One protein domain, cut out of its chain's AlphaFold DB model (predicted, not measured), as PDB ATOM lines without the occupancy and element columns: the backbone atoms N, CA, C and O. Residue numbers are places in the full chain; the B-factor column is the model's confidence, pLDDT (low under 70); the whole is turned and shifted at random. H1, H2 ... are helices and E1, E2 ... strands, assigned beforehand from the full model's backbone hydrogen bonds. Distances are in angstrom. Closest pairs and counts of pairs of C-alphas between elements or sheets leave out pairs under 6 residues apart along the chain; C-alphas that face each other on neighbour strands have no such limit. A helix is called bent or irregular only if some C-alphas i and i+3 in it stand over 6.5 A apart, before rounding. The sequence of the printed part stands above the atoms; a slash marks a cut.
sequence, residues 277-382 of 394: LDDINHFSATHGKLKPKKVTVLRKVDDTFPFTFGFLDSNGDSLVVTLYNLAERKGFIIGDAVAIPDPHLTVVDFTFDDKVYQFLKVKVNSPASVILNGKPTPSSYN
ATOM      1  N   LEU A 277     -18.524 -21.443 -25.182       94.00
ATOM      2  CA  LEU A 277     -18.477 -22.539 -24.215       94.00
ATOM      3  C   LEU A 277     -19.811 -22.711 -23.475       94.00
ATOM      4  O   LEU A 277     -20.243 -23.839 -23.246       94.00
ATOM      5  N   ASP A 278     -20.503 -21.614 -23.158       92.69
ATOM      6  CA  ASP A 278     -21.851 -21.644 -22.582       92.69
ATOM      7  C   ASP A 278     -22.856 -22.301 -23.553       92.69
ATOM      8  O   ASP A 278     -23.653 -23.146 -23.140       92.69
ATOM      9  N   ASP A 279     -22.781 -21.979 -24.852       90.19
ATOM     10  CA  ASP A 279     -23.603 -22.602 -25.902       90.19
ATOM     11  C   ASP A 279     -23.310 -24.122 -26.012       90.19
ATOM     12  O   ASP A 279     -24.239 -24.925 -26.156       90.19
ATOM     13  N   ILE A 280     -22.041 -24.542 -25.892       91.31
ATOM     14  CA  ILE A 280     -21.640 -25.963 -25.853       91.31
ATOM     15  C   ILE A 280     -22.198 -26.682 -24.624       91.31
ATOM     16  O   ILE A 280     -22.740 -27.784 -24.747       91.31
ATOM     17  N   ASN A 281     -22.066 -26.085 -23.442       90.06
ATOM     18  CA  ASN A 281     -22.594 -26.662 -22.211       90.06
ATOM     19  C   ASN A 281     -24.113 -26.818 -22.296       90.06
ATOM     20  O   ASN A 281     -24.653 -27.868 -21.948       90.06
ATOM     21  N   HIS A 282     -24.809 -25.806 -22.823       88.88
ATOM     22  CA  HIS A 282     -26.247 -25.880 -23.045       88.88
ATOM     23  C   HIS A 282     -26.619 -27.004 -24.021       88.88
ATOM     24  O   HIS A 282     -27.568 -27.751 -23.769       88.88
ATOM     25  N   PHE A 283     -25.868 -27.167 -25.115       87.00
ATOM     26  CA  PHE A 283     -26.046 -28.290 -26.035       87.00
ATOM     27  C   PHE A 283     -25.847 -29.637 -25.333       87.00
ATOM     28  O   PHE A 283     -26.707 -30.506 -25.457       87.00
ATOM     29  N   SER A 284     -24.765 -29.787 -24.572       85.88
ATOM     30  CA  SER A 284     -24.421 -31.034 -23.878       85.88
ATOM     31  C   SER A 284     -25.472 -31.403 -22.826       85.88
ATOM     32  O   SER A 284     -25.836 -32.565 -22.700       85.88
ATOM     33  N   ALA A 285     -26.056 -30.413 -22.144       84.56
ATOM     34  CA  ALA A 285     -27.123 -30.628 -21.167       84.56
ATOM     35  C   ALA A 285     -28.499 -30.941 -21.790       84.56
ATOM     36  O   ALA A 285     -29.346 -31.560 -21.152       84.56
ATOM     37  N   THR A 286     -28.765 -30.478 -23.017       84.25
ATOM     38  CA  THR A 286     -30.095 -30.586 -23.658       84.25
ATOM     39  C   THR A 286     -30.134 -31.545 -24.844       84.25
ATOM     40  O   THR A 286     -31.186 -31.706 -25.473       84.25
ATOM     41  N   HIS A 287     -28.987 -32.120 -25.212       78.69
ATOM     42  CA  HIS A 287     -28.780 -32.871 -26.452       78.69
ATOM     43  C   HIS A 287     -29.231 -32.099 -27.714       78.69
ATOM     44  O   HIS A 287     -29.538 -32.687 -28.752       78.69
ATOM     45  N   GLY A 288     -29.355 -30.766 -27.626       69.38
ATOM     46  CA  GLY A 288     -29.851 -29.894 -28.695       69.38
ATOM     47  C   GLY A 288     -31.253 -30.231 -29.222       69.38
ATOM     48  O   GLY A 288     -31.584 -29.813 -30.330       69.38
ATOM     49  N   LYS A 289     -32.064 -31.007 -28.480       70.88
ATOM     50  CA  LYS A 289     -33.343 -31.592 -28.950       70.88
ATOM     51  C   LYS A 289     -33.212 -32.369 -30.274       70.88
ATOM     52  O   LYS A 289     -34.141 -32.394 -31.087       70.88
ATOM     53  N   LEU A 290     -32.054 -32.978 -30.515       65.88
ATOM     54  CA  LEU A 290     -31.768 -33.710 -31.744       65.88
ATOM     55  C   LEU A 290     -32.236 -35.171 -31.672       65.88
ATOM     56  O   LEU A 290     -32.371 -35.763 -30.605       65.88
ATOM     57  N   LYS A 291     -32.450 -35.771 -32.849       65.88
ATOM     58  CA  LYS A 291     -32.562 -37.232 -33.002       65.88
ATOM     59  C   LYS A 291     -31.156 -37.847 -33.150       65.88
ATOM     60  O   LYS A 291     -30.264 -37.145 -33.632       65.88
ATOM     61  N   PRO A 292     -30.957 -39.139 -32.827       67.12
ATOM     62  CA  PRO A 292     -29.669 -39.815 -33.004       67.12
ATOM     63  C   PRO A 292     -29.102 -39.670 -34.425       67.12
ATOM     64  O   PRO A 292     -29.855 -39.691 -35.406       67.12
ATOM     65  N   LYS A 293     -27.773 -39.562 -34.541       63.88
ATOM     66  CA  LYS A 293     -27.004 -39.386 -35.792       63.88
ATOM     67  C   LYS A 293     -27.283 -38.092 -36.566       63.88
ATOM     68  O   LYS A 293     -27.032 -38.036 -37.772       63.88
ATOM     69  N   LYS A 294     -27.834 -37.066 -35.913       68.62
ATOM     70  CA  LYS A 294     -28.071 -35.742 -36.509       68.62
ATOM     71  C   LYS A 294     -27.121 -34.703 -35.925       68.62
ATOM     72  O   LYS A 294     -26.680 -34.832 -34.786       68.62
ATOM     73  N   VAL A 295     -26.846 -33.662 -36.710       73.94
ATOM     74  CA  VAL A 295     -26.039 -32.507 -36.290       73.94
ATOM     75  C   VAL A 295     -26.901 -31.291 -35.936       73.94
ATOM     76  O   VAL A 295     -27.970 -31.097 -36.518       73.94
ATOM     77  N   THR A 296     -26.402 -30.445 -35.032       73.38
ATOM     78  CA  THR A 296     -26.850 -29.058 -34.825       73.38
ATOM     79  C   THR A 296     -25.660 -28.115 -34.891       73.38
ATOM     80  O   THR A 296     -24.594 -28.426 -34.370       73.38
ATOM     81  N   VAL A 297     -25.811 -26.960 -35.529       75.44
ATOM     82  CA  VAL A 297     -24.712 -25.994 -35.646       75.44
ATOM     83  C   VAL A 297     -24.567 -25.234 -34.333       75.44
ATOM     84  O   VAL A 297     -25.542 -24.678 -33.830       75.44
ATOM     85  N   LEU A 298     -23.348 -25.195 -33.797       73.31
ATOM     86  CA  LEU A 298     -23.009 -24.374 -32.642       73.31
ATOM     87  C   LEU A 298     -22.416 -23.052 -33.128       73.31
ATOM     88  O   LEU A 298     -21.883 -22.945 -34.236       73.31
ATOM     89  N   ARG A 299     -22.566 -22.006 -32.315       71.25
ATOM     90  CA  ARG A 299     -22.111 -20.661 -32.671       71.25
ATOM     91  C   ARG A 299     -20.602 -20.668 -32.944       71.25
ATOM     92  O   ARG A 299     -19.855 -21.418 -32.325       71.25
ATOM     93  N   LYS A 300     -20.140 -19.810 -33.854       66.50
ATOM     94  CA  LYS A 300     -18.708 -19.524 -34.010       66.50
ATOM     95  C   LYS A 300     -18.250 -18.520 -32.950       66.50
ATOM     96  O   LYS A 300     -19.004 -17.606 -32.624       66.50
ATOM     97  N   VAL A 301     -17.019 -18.671 -32.457       61.00
ATOM     98  CA  VAL A 301     -16.366 -17.655 -31.608       61.00
ATOM     99  C   VAL A 301     -16.118 -16.386 -32.426       61.00
ATOM    100  O   VAL A 301     -16.485 -15.297 -32.005       61.00
ATOM    101  N   ASP A 302     -15.537 -16.549 -33.614       69.25
ATOM    102  CA  ASP A 302     -15.260 -15.506 -34.603       69.25
ATOM    103  C   ASP A 302     -15.045 -16.157 -35.986       69.25
ATOM    104  O   ASP A 302     -15.146 -17.382 -36.128       69.25
ATOM    105  N   ASP A 303     -14.745 -15.357 -37.012       65.75
ATOM    106  CA  ASP A 303     -14.533 -15.841 -38.384       65.75
ATOM    107  C   ASP A 303     -13.259 -16.683 -38.562       65.75
ATOM    108  O   ASP A 303     -13.126 -17.410 -39.547       65.75
ATOM    109  N   THR A 304     -12.334 -16.619 -37.604       65.69
ATOM    110  CA  THR A 304     -11.053 -17.341 -37.619       65.69
ATOM    111  C   THR A 304     -11.134 -18.692 -36.906       65.69
ATOM    112  O   THR A 304     -10.309 -19.571 -37.149       65.69
ATOM    113  N   PHE A 305     -12.126 -18.879 -36.035       73.44
ATOM    114  CA  PHE A 305     -12.328 -20.083 -35.237       73.44
ATOM    115  C   PHE A 305     -12.988 -21.216 -36.061       73.44
ATOM    116  O   PHE A 305     -13.805 -20.936 -36.945       73.44
ATOM    117  N   PRO A 306     -12.663 -22.506 -35.813       82.31
ATOM    118  CA  PRO A 306     -13.245 -23.631 -36.551       82.31
ATOM    119  C   PRO A 306     -14.776 -23.667 -36.502       82.31
ATOM    120  O   PRO A 306     -15.420 -23.277 -35.523       82.31
ATOM    121  N   PHE A 307     -15.372 -24.222 -37.559       87.19
ATOM    122  CA  PHE A 307     -16.802 -24.505 -37.584       87.19
ATOM    123  C   PHE A 307     -17.125 -25.559 -36.527       87.19
ATOM    124  O   PHE A 307     -16.561 -26.647 -36.558       87.19
ATOM    125  N   THR A 308     -18.024 -25.250 -35.596       90.06
ATOM    126  CA  THR A 308     -18.370 -26.161 -34.501       90.06
ATOM    127  C   THR A 308     -19.809 -26.632 -34.649       90.06
ATOM    128  O   THR A 308     -20.706 -25.837 -34.925       90.06
ATOM    129  N   PHE A 309     -20.048 -27.922 -34.449       88.81
ATOM    130  CA  PHE A 309     -21.393 -28.484 -34.414       88.81
ATOM    131  C   PHE A 309     -21.515 -29.537 -33.315       88.81
ATOM    132  O   PHE A 309     -20.560 -30.234 -32.984       88.81
ATOM    133  N   GLY A 310     -22.706 -29.627 -32.738       86.88
ATOM    134  CA  GLY A 310     -23.099 -30.696 -31.840       86.88
ATOM    135  C   GLY A 310     -23.580 -31.902 -32.638       86.88
ATOM    136  O   GLY A 310     -24.241 -31.757 -33.669       86.88
ATOM    137  N   PHE A 311     -23.251 -33.089 -32.162       81.44
ATOM    138  CA  PHE A 311     -23.572 -34.376 -32.755       81.44
ATOM    139  C   PHE A 311     -24.144 -35.291 -31.670       81.44
ATOM    140  O   PHE A 311     -23.630 -35.310 -30.555       81.44
ATOM    141  N   LEU A 312     -25.202 -36.039 -31.985       81.88
ATOM    142  CA  LEU A 312     -25.638 -37.165 -31.155       81.88
ATOM    143  C   LEU A 312     -25.241 -38.464 -31.830       81.88
ATOM    144  O   LEU A 312     -25.596 -38.685 -32.994       81.88
ATOM    145  N   ASP A 313     -24.552 -39.333 -31.103       75.62
ATOM    146  CA  ASP A 313     -24.239 -40.665 -31.602       75.62
ATOM    147  C   ASP A 313     -25.478 -41.588 -31.591       75.62
ATOM    148  O   ASP A 313     -26.617 -41.159 -31.374       75.62
ATOM    149  N   SER A 314     -25.294 -42.870 -31.916       75.25
ATOM    150  CA  SER A 314     -26.387 -43.850 -31.882       75.25
ATOM    151  C   SER A 314     -26.846 -44.231 -30.475       75.25
ATOM    152  O   SER A 314     -27.950 -44.754 -30.346       75.25
ATOM    153  N   ASN A 315     -26.016 -43.995 -29.462       78.44
ATOM    154  CA  ASN A 315     -26.288 -44.320 -28.066       78.44
ATOM    155  C   ASN A 315     -27.005 -43.169 -27.343       78.44
ATOM    156  O   ASN A 315     -27.605 -43.386 -26.295       78.44
ATOM    157  N   GLY A 316     -27.016 -41.975 -27.942       74.50
ATOM    158  CA  GLY A 316     -27.616 -40.767 -27.378       74.50
ATOM    159  C   GLY A 316     -26.603 -39.848 -26.696       74.50
ATOM    160  O   GLY A 316     -27.006 -38.833 -26.126       74.50
ATOM    161  N   ASP A 317     -25.309 -40.153 -26.791       81.06
ATOM    162  CA  ASP A 317     -24.250 -39.344 -26.202       81.06
ATOM    163  C   ASP A 317     -24.023 -38.077 -27.035       81.06
ATOM    164  O   ASP A 317     -23.921 -38.113 -28.268       81.06
ATOM    165  N   SER A 318     -23.962 -36.929 -26.355       84.88
ATOM    166  CA  SER A 318     -23.667 -35.640 -26.981       84.88
ATOM    167  C   SER A 318     -22.169 -35.477 -27.199       84.88
ATOM    168  O   SER A 318     -21.381 -35.526 -26.254       84.88
ATOM    169  N   LEU A 319     -21.795 -35.199 -28.441       89.56
ATOM    170  CA  LEU A 319     -20.429 -34.943 -28.859       89.56
ATOM    171  C   LEU A 319     -20.333 -33.571 -29.523       89.56
ATOM    172  O   LEU A 319     -21.129 -33.232 -30.396       89.56
ATOM    173  N   VAL A 320     -19.326 -32.792 -29.152       92.06
ATOM    174  CA  VAL A 320     -18.973 -31.551 -29.840       92.06
ATOM    175  C   VAL A 320     -17.926 -31.858 -30.900       92.06
ATOM    176  O   VAL A 320     -16.933 -32.527 -30.631       92.06
ATOM    177  N   VAL A 321     -18.109 -31.351 -32.112       91.88
ATOM    178  CA  VAL A 321     -17.137 -31.513 -33.192       91.88
ATOM    179  C   VAL A 321     -16.657 -30.147 -33.649       91.88
ATOM    180  O   VAL A 321     -17.466 -29.297 -34.022       91.88
ATOM    181  N   THR A 322     -15.341 -29.948 -33.658       91.62
ATOM    182  CA  THR A 322     -14.696 -28.763 -34.234       91.62
ATOM    183  C   THR A 322     -14.061 -29.121 -35.571       91.62
ATOM    184  O   THR A 322     -13.240 -30.028 -35.670       91.62
ATOM    185  N   LEU A 323     -14.460 -28.422 -36.632       89.44
ATOM    186  CA  LEU A 323     -14.017 -28.655 -38.001       89.44
ATOM    187  C   LEU A 323     -13.198 -27.472 -38.522       89.44
ATOM    188  O   LEU A 323     -13.713 -26.377 -38.762       89.44
ATOM    189  N   TYR A 324     -11.912 -27.724 -38.732       86.38
ATOM    190  CA  TYR A 324     -10.945 -26.773 -39.265       86.38
ATOM    191  C   TYR A 324     -10.868 -26.834 -40.788       86.38
ATOM    192  O   TYR A 324     -11.296 -27.803 -41.411       86.38
ATOM    193  N   ASN A 325     -10.280 -25.793 -41.385       81.81
ATOM    194  CA  ASN A 325     -10.038 -25.683 -42.826       81.81
ATOM    195  C   ASN A 325     -11.305 -25.866 -43.687       81.81
ATOM    196  O   ASN A 325     -11.261 -26.431 -44.782       81.81
ATOM    197  N   LEU A 326     -12.444 -25.402 -43.176       85.25
ATOM    198  CA  LEU A 326     -13.702 -25.348 -43.907       85.25
ATOM    199  C   LEU A 326     -13.741 -24.080 -44.768       85.25
ATOM    200  O   LEU A 326     -13.397 -22.998 -44.298       85.25
ATOM    201  N   ALA A 327     -14.157 -24.209 -46.026       83.81
ATOM    202  CA  ALA A 327     -14.292 -23.075 -46.930       83.81
ATOM    203  C   ALA A 327     -15.350 -22.085 -46.435       83.81
ATOM    204  O   ALA A 327     -16.348 -22.461 -45.812       83.81
ATOM    205  N   GLU A 328     -15.141 -20.810 -46.756       79.31
ATOM    206  CA  GLU A 328     -16.072 -19.750 -46.394       79.31
ATOM    207  C   GLU A 328     -17.484 -20.082 -46.904       79.31
ATOM    208  O   GLU A 328     -17.669 -20.567 -48.025       79.31
ATOM    209  N   ARG A 329     -18.496 -19.843 -46.061       79.88
ATOM    210  CA  ARG A 329     -19.919 -20.114 -46.351       79.88
ATOM    211  C   ARG A 329     -20.262 -21.590 -46.610       79.88
ATOM    212  O   ARG A 329     -21.388 -21.885 -47.010       79.88
ATOM    213  N   LYS A 330     -19.336 -22.523 -46.377       86.12
ATOM    214  CA  LYS A 330     -19.637 -23.956 -46.265       86.12
ATOM    215  C   LYS A 330     -19.916 -24.313 -44.810       86.12
ATOM    216  O   LYS A 330     -19.509 -23.612 -43.888       86.12
ATOM    217  N   GLY A 331     -20.647 -25.400 -44.621       83.81
ATOM    218  CA  GLY A 331     -21.112 -25.862 -43.322       83.81
ATOM    219  C   GLY A 331     -21.981 -27.092 -43.487       83.81
ATOM    220  O   GLY A 331     -22.395 -27.424 -44.599       83.81
ATOM    221  N   PHE A 332     -22.241 -27.754 -42.371       85.75
ATOM    222  CA  PHE A 332     -23.265 -28.785 -42.287       85.75
ATOM    223  C   PHE A 332     -24.550 -28.158 -41.765       85.75
ATOM    224  O   PHE A 332     -24.504 -27.202 -40.986       85.75
ATOM    225  N   ILE A 333     -25.690 -28.674 -42.205       82.19
ATOM    226  CA  ILE A 333     -27.001 -28.169 -41.799       82.19
ATOM    227  C   ILE A 333     -27.667 -29.120 -40.812       82.19
ATOM    228  O   ILE A 333     -27.357 -30.310 -40.747       82.19
ATOM    229  N   ILE A 334     -28.615 -28.585 -40.043       78.75
ATOM    230  CA  ILE A 334     -29.389 -29.378 -39.087       78.75
ATOM    231  C   ILE A 334     -30.049 -30.547 -39.820       78.75
ATOM    232  O   ILE A 334     -30.775 -30.357 -40.795       78.75
ATOM    233  N   GLY A 335     -29.805 -31.760 -39.325       72.31
ATOM    234  CA  GLY A 335     -30.346 -32.981 -39.917       72.31
ATOM    235  C   GLY A 335     -29.409 -33.717 -40.880       72.31
ATOM    236  O   GLY A 335     -29.759 -34.835 -41.271       72.31
ATOM    237  N   ASP A 336     -28.235 -33.177 -41.208       84.62
ATOM    238  CA  ASP A 336     -27.200 -33.933 -41.921       84.62
ATOM    239  C   ASP A 336     -26.718 -35.136 -41.093       84.62
ATOM    240  O   ASP A 336     -26.635 -35.079 -39.862       84.62
ATOM    241  N   ALA A 337     -26.414 -36.238 -41.782       83.38
ATOM    242  CA  ALA A 337     -25.739 -37.397 -41.214       83.38
ATOM    243  C   ALA A 337     -24.234 -37.264 -41.454       83.38
ATOM    244  O   ALA A 337     -23.784 -37.186 -42.599       83.38
ATOM    245  N   VAL A 338     -23.457 -37.260 -40.376       87.31
ATOM    246  CA  VAL A 338     -22.004 -37.094 -40.418       87.31
ATOM    247  C   VAL A 338     -21.336 -38.339 -39.849       87.31
ATOM    248  O   VAL A 338     -21.749 -38.839 -38.805       87.31
ATOM    249  N   ALA A 339     -20.306 -38.837 -40.528       88.38
ATOM    250  CA  ALA A 339     -19.415 -39.863 -40.000       88.38
ATOM    251  C   ALA A 339     -17.964 -39.371 -40.041       88.38
ATOM    252  O   ALA A 339     -17.507 -38.818 -41.044       88.38
ATOM    253  N   ILE A 340     -17.260 -39.574 -38.928       90.69
ATOM    254  CA  ILE A 340     -15.862 -39.195 -38.725       90.69
ATOM    255  C   ILE A 340     -15.089 -40.502 -38.528       90.69
ATOM    256  O   ILE A 340     -15.244 -41.132 -37.481       90.69
ATOM    257  N   PRO A 341     -14.334 -40.973 -39.533       89.44
ATOM    258  CA  PRO A 341     -13.463 -42.129 -39.385       89.44
ATOM    259  C   PRO A 341     -12.357 -41.839 -38.366       89.44
ATOM    260  O   PRO A 341     -11.811 -40.739 -38.366       89.44
ATOM    261  N   ASP A 342     -12.032 -42.833 -37.537       87.62
ATOM    262  CA  ASP A 342     -10.962 -42.772 -36.527       87.62
ATOM    263  C   ASP A 342     -11.007 -41.502 -35.641       87.62
ATOM    264  O   ASP A 342     -10.076 -40.691 -35.633       87.62
ATOM    265  N   PRO A 343     -12.130 -41.251 -34.936       89.94
ATOM    266  CA  PRO A 343     -12.293 -40.028 -34.167       89.94
ATOM    267  C   PRO A 343     -11.389 -40.039 -32.931       89.94
ATOM    268  O   PRO A 343     -11.483 -40.920 -32.077       89.94
ATOM    269  N   HIS A 344     -10.571 -38.998 -32.787       89.75
ATOM    270  CA  HIS A 344      -9.789 -38.793 -31.574       89.75
ATOM    271  C   HIS A 344     -10.632 -38.042 -30.538       89.75
ATOM    272  O   HIS A 344     -10.825 -36.827 -30.636       89.75
ATOM    273  N   LEU A 345     -11.168 -38.782 -29.569       90.75
ATOM    274  CA  LEU A 345     -12.014 -38.236 -28.512       90.75
ATOM    275  C   LEU A 345     -11.168 -37.512 -27.458       90.75
ATOM    276  O   LEU A 345     -10.136 -38.013 -27.012       90.75
ATOM    277  N   THR A 346     -11.628 -36.343 -27.031       92.50
ATOM    278  CA  THR A 346     -11.050 -35.574 -25.929       92.50
ATOM    279  C   THR A 346     -12.149 -35.220 -24.940       92.50
ATOM    280  O   THR A 346     -13.233 -34.794 -25.337       92.50
ATOM    281  N   VAL A 347     -11.863 -35.389 -23.651       93.50
ATOM    282  CA  VAL A 347     -12.723 -34.903 -22.570       93.50
ATOM    283  C   VAL A 347     -12.277 -33.487 -22.232       93.50
ATOM    284  O   VAL A 347     -11.109 -33.271 -21.917       93.50
ATOM    285  N   VAL A 348     -13.194 -32.530 -22.328       94.75
ATOM    286  CA  VAL A 348     -12.994 -31.184 -21.794       94.75
ATOM    287  C   VAL A 348     -13.661 -31.149 -20.430       94.75
ATOM    288  O   VAL A 348     -14.852 -31.430 -20.344       94.75
ATOM    289  N   ASP A 349     -12.885 -30.846 -19.393       95.56
ATOM    290  CA  ASP A 349     -13.348 -30.747 -18.008       95.56
ATOM    291  C   ASP A 349     -12.518 -29.685 -17.278       95.56
ATOM    292  O   ASP A 349     -11.335 -29.889 -16.996       95.56
ATOM    293  N   PHE A 350     -13.106 -28.510 -17.057       97.12
ATOM    294  CA  PHE A 350     -12.478 -27.441 -16.285       97.12
ATOM    295  C   PHE A 350     -13.519 -26.510 -15.665       97.12
ATOM    296  O   PHE A 350     -14.689 -26.499 -16.049       97.12
ATOM    297  N   THR A 351     -13.082 -25.695 -14.707       96.69
ATOM    298  CA  THR A 351     -13.903 -24.649 -14.087       96.69
ATOM    299  C   THR A 351     -13.279 -23.285 -14.346       96.69
ATOM    300  O   THR A 351     -12.071 -23.127 -14.194       96.69
ATOM    301  N   PHE A 352     -14.091 -22.303 -14.728       95.94
ATOM    302  CA  PHE A 352     -13.665 -20.917 -14.918       95.94
ATOM    303  C   PHE A 352     -14.800 -19.969 -14.513       95.94
ATOM    304  O   PHE A 352     -15.937 -20.187 -14.925       95.94
ATOM    305  N   ASP A 353     -14.508 -18.939 -13.709       92.81
ATOM    306  CA  ASP A 353     -15.501 -18.001 -13.148       92.81
ATOM    307  C   ASP A 353     -16.745 -18.714 -12.569       92.81
ATOM    308  O   ASP A 353     -17.882 -18.432 -12.950       92.81
ATOM    309  N   ASP A 354     -16.518 -19.701 -11.692       93.25
ATOM    310  CA  ASP A 354     -17.545 -20.531 -11.030       93.25
ATOM    311  C   ASP A 354     -18.458 -21.351 -11.969       93.25
ATOM    312  O   ASP A 354     -19.419 -21.984 -11.526       93.25
ATOM    313  N   LYS A 355     -18.152 -21.396 -13.271       94.19
ATOM    314  CA  LYS A 355     -18.837 -22.244 -14.251       94.19
ATOM    315  C   LYS A 355     -18.014 -23.487 -14.553       94.19
ATOM    316  O   LYS A 355     -16.830 -23.396 -14.869       94.19
ATOM    317  N   VAL A 356     -18.671 -24.643 -14.519       95.38
ATOM    318  CA  VAL A 356     -18.081 -25.931 -14.899       95.38
ATOM    319  C   VAL A 356     -18.348 -26.187 -16.380       95.38
ATOM    320  O   VAL A 356     -19.499 -26.159 -16.815       95.38
ATOM    321  N   TYR A 357     -17.299 -26.451 -17.150       95.31
ATOM    322  CA  TYR A 357     -17.365 -26.820 -18.562       95.31
ATOM    323  C   TYR A 357     -16.961 -28.281 -18.715       95.31
ATOM    324  O   TYR A 357     -15.781 -28.604 -18.595       95.31
ATOM    325  N   GLN A 358     -17.944 -29.147 -18.977       93.75
ATOM    326  CA  GLN A 358     -17.733 -30.586 -19.108       93.75
ATOM    327  C   GLN A 358     -18.431 -31.127 -20.357       93.75
ATOM    328  O   GLN A 358     -19.659 -31.141 -20.435       93.75
ATOM    329  N   PHE A 359     -17.655 -31.556 -21.354       92.75
ATOM    330  CA  PHE A 359     -18.191 -32.105 -22.601       92.75
ATOM    331  C   PHE A 359     -17.179 -32.986 -23.340       92.75
ATOM    332  O   PHE A 359     -15.962 -32.838 -23.214       92.75
ATOM    333  N   LEU A 360     -17.700 -33.897 -24.161       92.19
ATOM    334  CA  LEU A 360     -16.904 -34.701 -25.082       92.19
ATOM    335  C   LEU A 360     -16.680 -33.945 -26.390       92.19
ATOM    336  O   LEU A 360     -17.610 -33.343 -26.933       92.19
ATOM    337  N   LYS A 361     -15.462 -34.016 -26.926       92.56
ATOM    338  CA  LYS A 361     -15.077 -33.312 -28.151       92.56
ATOM    339  C   LYS A 361     -14.298 -34.196 -29.118       92.56
ATOM    340  O   LYS A 361     -13.468 -34.996 -28.699       92.56
ATOM    341  N   VAL A 362     -14.503 -33.986 -30.417       93.00
ATOM    342  CA  VAL A 362     -13.630 -34.473 -31.494       93.00
ATOM    343  C   VAL A 362     -13.145 -33.293 -32.331       93.00
ATOM    344  O   VAL A 362     -13.943 -32.499 -32.832       93.00
ATOM    345  N   LYS A 363     -11.825 -33.202 -32.513       91.19
ATOM    346  CA  LYS A 363     -11.186 -32.220 -33.393       91.19
ATOM    347  C   LYS A 363     -10.961 -32.817 -34.776       91.19
ATOM    348  O   LYS A 363     -10.286 -33.834 -34.918       91.19
ATOM    349  N   VAL A 364     -11.471 -32.154 -35.806       90.38
ATOM    350  CA  VAL A 364     -11.332 -32.557 -37.207       90.38
ATOM    351  C   VAL A 364     -10.556 -31.490 -37.972       90.38
ATOM    352  O   VAL A 364     -11.004 -30.356 -38.125       90.38
ATOM    353  N   ASN A 365      -9.379 -31.851 -38.483       85.88
ATOM    354  CA  ASN A 365      -8.459 -30.885 -39.098       85.88
ATOM    355  C   ASN A 365      -8.862 -30.448 -40.519       85.88
ATOM    356  O   ASN A 365      -8.386 -29.421 -41.003       85.88
ATOM    357  N   SER A 366      -9.680 -31.239 -41.215       86.62
ATOM    358  CA  SER A 366     -10.087 -30.958 -42.593       86.62
ATOM    359  C   SER A 366     -11.447 -31.578 -42.908       86.62
ATOM    360  O   SER A 366     -11.702 -32.709 -42.499       86.62
ATOM    361  N   PRO A 367     -12.298 -30.909 -43.707       89.00
ATOM    362  CA  PRO A 367     -13.557 -31.491 -44.167       89.00
ATOM    363  C   PRO A 367     -13.348 -32.798 -44.921       89.00
ATOM    364  O   PRO A 367     -14.155 -33.699 -44.765       89.00
ATOM    365  N   ALA A 368     -12.232 -32.942 -45.649       88.88
ATOM    366  CA  ALA A 368     -11.911 -34.137 -46.428       88.88
ATOM    367  C   ALA A 368     -11.881 -35.449 -45.619       88.88
ATOM    368  O   ALA A 368     -12.030 -36.516 -46.211       88.88
ATOM    369  N   SER A 369     -11.694 -35.391 -44.295       89.75
ATOM    370  CA  SER A 369     -11.760 -36.566 -43.417       89.75
ATOM    371  C   SER A 369     -13.171 -36.846 -42.890       89.75
ATOM    372  O   SER A 369     -13.329 -37.641 -41.971       89.75
ATOM    373  N   VAL A 370     -14.199 -36.188 -43.422       91.31
ATOM    374  CA  VAL A 370     -15.594 -36.336 -43.000       91.31
ATOM    375  C   VAL A 370     -16.412 -36.978 -44.120       91.31
ATOM    376  O   VAL A 370     -16.248 -36.680 -45.306       91.31
ATOM    377  N   ILE A 371     -17.333 -37.862 -43.744       91.12
ATOM    378  CA  ILE A 371     -18.344 -38.428 -44.638       91.12
ATOM    379  C   ILE A 371     -19.668 -37.727 -44.335       91.12
ATOM    380  O   ILE A 371     -20.186 -37.815 -43.223       91.12
ATOM    381  N   LEU A 372     -20.218 -37.042 -45.332       90.38
ATOM    382  CA  LEU A 372     -21.471 -36.300 -45.259       90.38
ATOM    383  C   LEU A 372     -22.558 -37.041 -46.042       90.38
ATOM    384  O   LEU A 372     -22.431 -37.271 -47.244       90.38
ATOM    385  N   ASN A 373     -23.644 -37.410 -45.365       89.06
ATOM    386  CA  ASN A 373     -24.799 -38.105 -45.939       89.06
ATOM    387  C   ASN A 373     -24.403 -39.360 -46.745       89.06
ATOM    388  O   ASN A 373     -24.913 -39.618 -47.836       89.06
ATOM    389  N   GLY A 374     -23.451 -40.129 -46.205       88.12
ATOM    390  CA  GLY A 374     -22.944 -41.367 -46.806       88.12
ATOM    391  C   GLY A 374     -21.956 -41.173 -47.960       88.12
ATOM    392  O   GLY A 374     -21.547 -42.159 -48.568       88.12
ATOM    393  N   LYS A 375     -21.556 -39.935 -48.274       92.25
ATOM    394  CA  LYS A 375     -20.584 -39.623 -49.331       92.25
ATOM    395  C   LYS A 375     -19.393 -38.840 -48.771       92.25
ATOM    396  O   LYS A 375     -19.569 -38.086 -47.817       92.25
ATOM    397  N   PRO A 376     -18.187 -38.968 -49.350       92.69
ATOM    398  CA  PRO A 376     -17.075 -38.088 -49.001       92.69
ATOM    399  C   PRO A 376     -17.468 -36.618 -49.187       92.69
ATOM    400  O   PRO A 376     -18.164 -36.284 -50.151       92.69
ATOM    401  N   THR A 377     -17.026 -35.731 -48.291       90.69
ATOM    402  CA  THR A 377     -17.267 -34.293 -48.475       90.69
ATOM    403  C   THR A 377     -16.675 -33.806 -49.803       90.69
ATOM    404  O   THR A 377     -15.525 -34.141 -50.108       90.69
ATOM    405  N   PRO A 378     -17.398 -32.980 -50.580       90.38
ATOM    406  CA  PRO A 378     -16.871 -32.412 -51.816       90.38
ATOM    407  C   PRO A 378     -15.586 -31.611 -51.585       90.38
ATOM    408  O   PRO A 378     -15.451 -30.921 -50.577       90.38
ATOM    409  N   SER A 379     -14.677 -31.606 -52.565       86.88
ATOM    410  CA  SER A 379     -13.430 -30.827 -52.490       86.88
ATOM    411  C   SER A 379     -13.665 -29.331 -52.246       86.88
ATOM    412  O   SER A 379     -12.844 -28.695 -51.594       86.88
ATOM    413  N   SER A 380     -14.813 -28.799 -52.683       87.94
ATOM    414  CA  SER A 380     -15.256 -27.416 -52.456       87.94
ATOM    415  C   SER A 380     -15.572 -27.066 -50.998       87.94
ATOM    416  O   SER A 380     -15.798 -25.894 -50.703       87.94
ATOM    417  N   TYR A 381     -15.626 -28.050 -50.094       87.38
ATOM    418  CA  TYR A 381     -15.729 -27.814 -48.652       87.38
ATOM    419  C   TYR A 381     -14.378 -27.486 -48.032       87.38
ATOM    420  O   TYR A 381     -14.349 -26.823 -47.002       87.38
ATOM    421  N   ASN A 382     -13.269 -27.914 -48.636       83.12
ATOM    422  CA  ASN A 382     -11.955 -27.534 -48.141       83.12
ATOM    423  C   ASN A 382     -11.734 -26.055 -48.425       83.12
ATOM    424  O   ASN A 382     -11.862 -25.614 -49.569       83.12
TER     425      ASN A 382
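Overview. This is residues 277 to 382 of the 394 residues of the protein "TTC5_OB domain-containing protein" of Cimex lectularius (UniProt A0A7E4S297). A strongly twisted sheet of five strands has one helix, H1, over one face, sitting in the angle between the E2 and E3 strands and the long hairpin of E4 and E5, which reaches out as an arm. At the end away from that arm's tip, two long stretches with no named element, residues 324 to 344 and 365 to 382, make a loop-built side tied together by short pairings. The printed part has 106 residues, with H1 first and then E1 to E5; the sheet is mixed, in the order E1, E2, E3, E5, E4. The class is mixed, helices and strands, with under half of the residues in named elements. The whole is compact, with a radius of gyration of the C-alphas of 13.4 A and spans of 43 by 32 by 23 A.

Along the chain. Find C-alpha 277 at (-18.477, -22.539, -24.215); from there H1 runs to residue 289, 18.0 A. It is irregular: C-alphas 285 and 288 are 8.0 A apart. Next come E1, residues 295 to 297, 6.7 A, E2, residues 307 to 312, 16.7 A, and E3, residues 318 to 323, 16.2 A. Pick up E4 at C-alpha 345, (-12.014, -38.236, -28.512); it runs to residue 352, 22.1 A. E5, residues 355 to 364, is 26.3 A long, bends by 59 degrees at residue 360 and ends at C-alpha 364, (-11.332, -32.557, -37.207).

Arrangement. Begin with E1, E2 and E3, a meander, each strand the antiparallel neighbour of the one before. In the hairpin of E1 and E2, look for N 296 and O 310, 2.9 A apart; in that of E2 and E3, for N 309 and O 321, 3.0 A. E3 and E5 are parallel, with N 362 and O 320 at 2.8 A. E5 and E4, a hairpin, are antiparallel, with N 357 and O 350 at 2.8 A. E1 and E4 are the edge strands, and they are apart. H1 is on one face of this sheet, making two layers, a helix layer and a sheet layer. Its closest C-alphas to E5 are those of Asn 281 and Tyr 357, 6.4 A; to E3, those of Ser 284 and Ser 318, 5.6 A. In H1, 7 of 9 O i to N i+4 pairs are within hydrogen-bond range.

Size, cuts and confidence. The two C-alphas farthest apart are those of Asp 354 and Ser 379, 42.9 A. The printed part has no cut. The link from E3 to E4, 21 residues, is long. Residues 371 to 372 pair antiparallel with residues 338 to 339 and with residues 375 to 376. Mean pLDDT of the printed part is 84.7; it is under 70 at residues 288, 290 to 294 and 300 to 304.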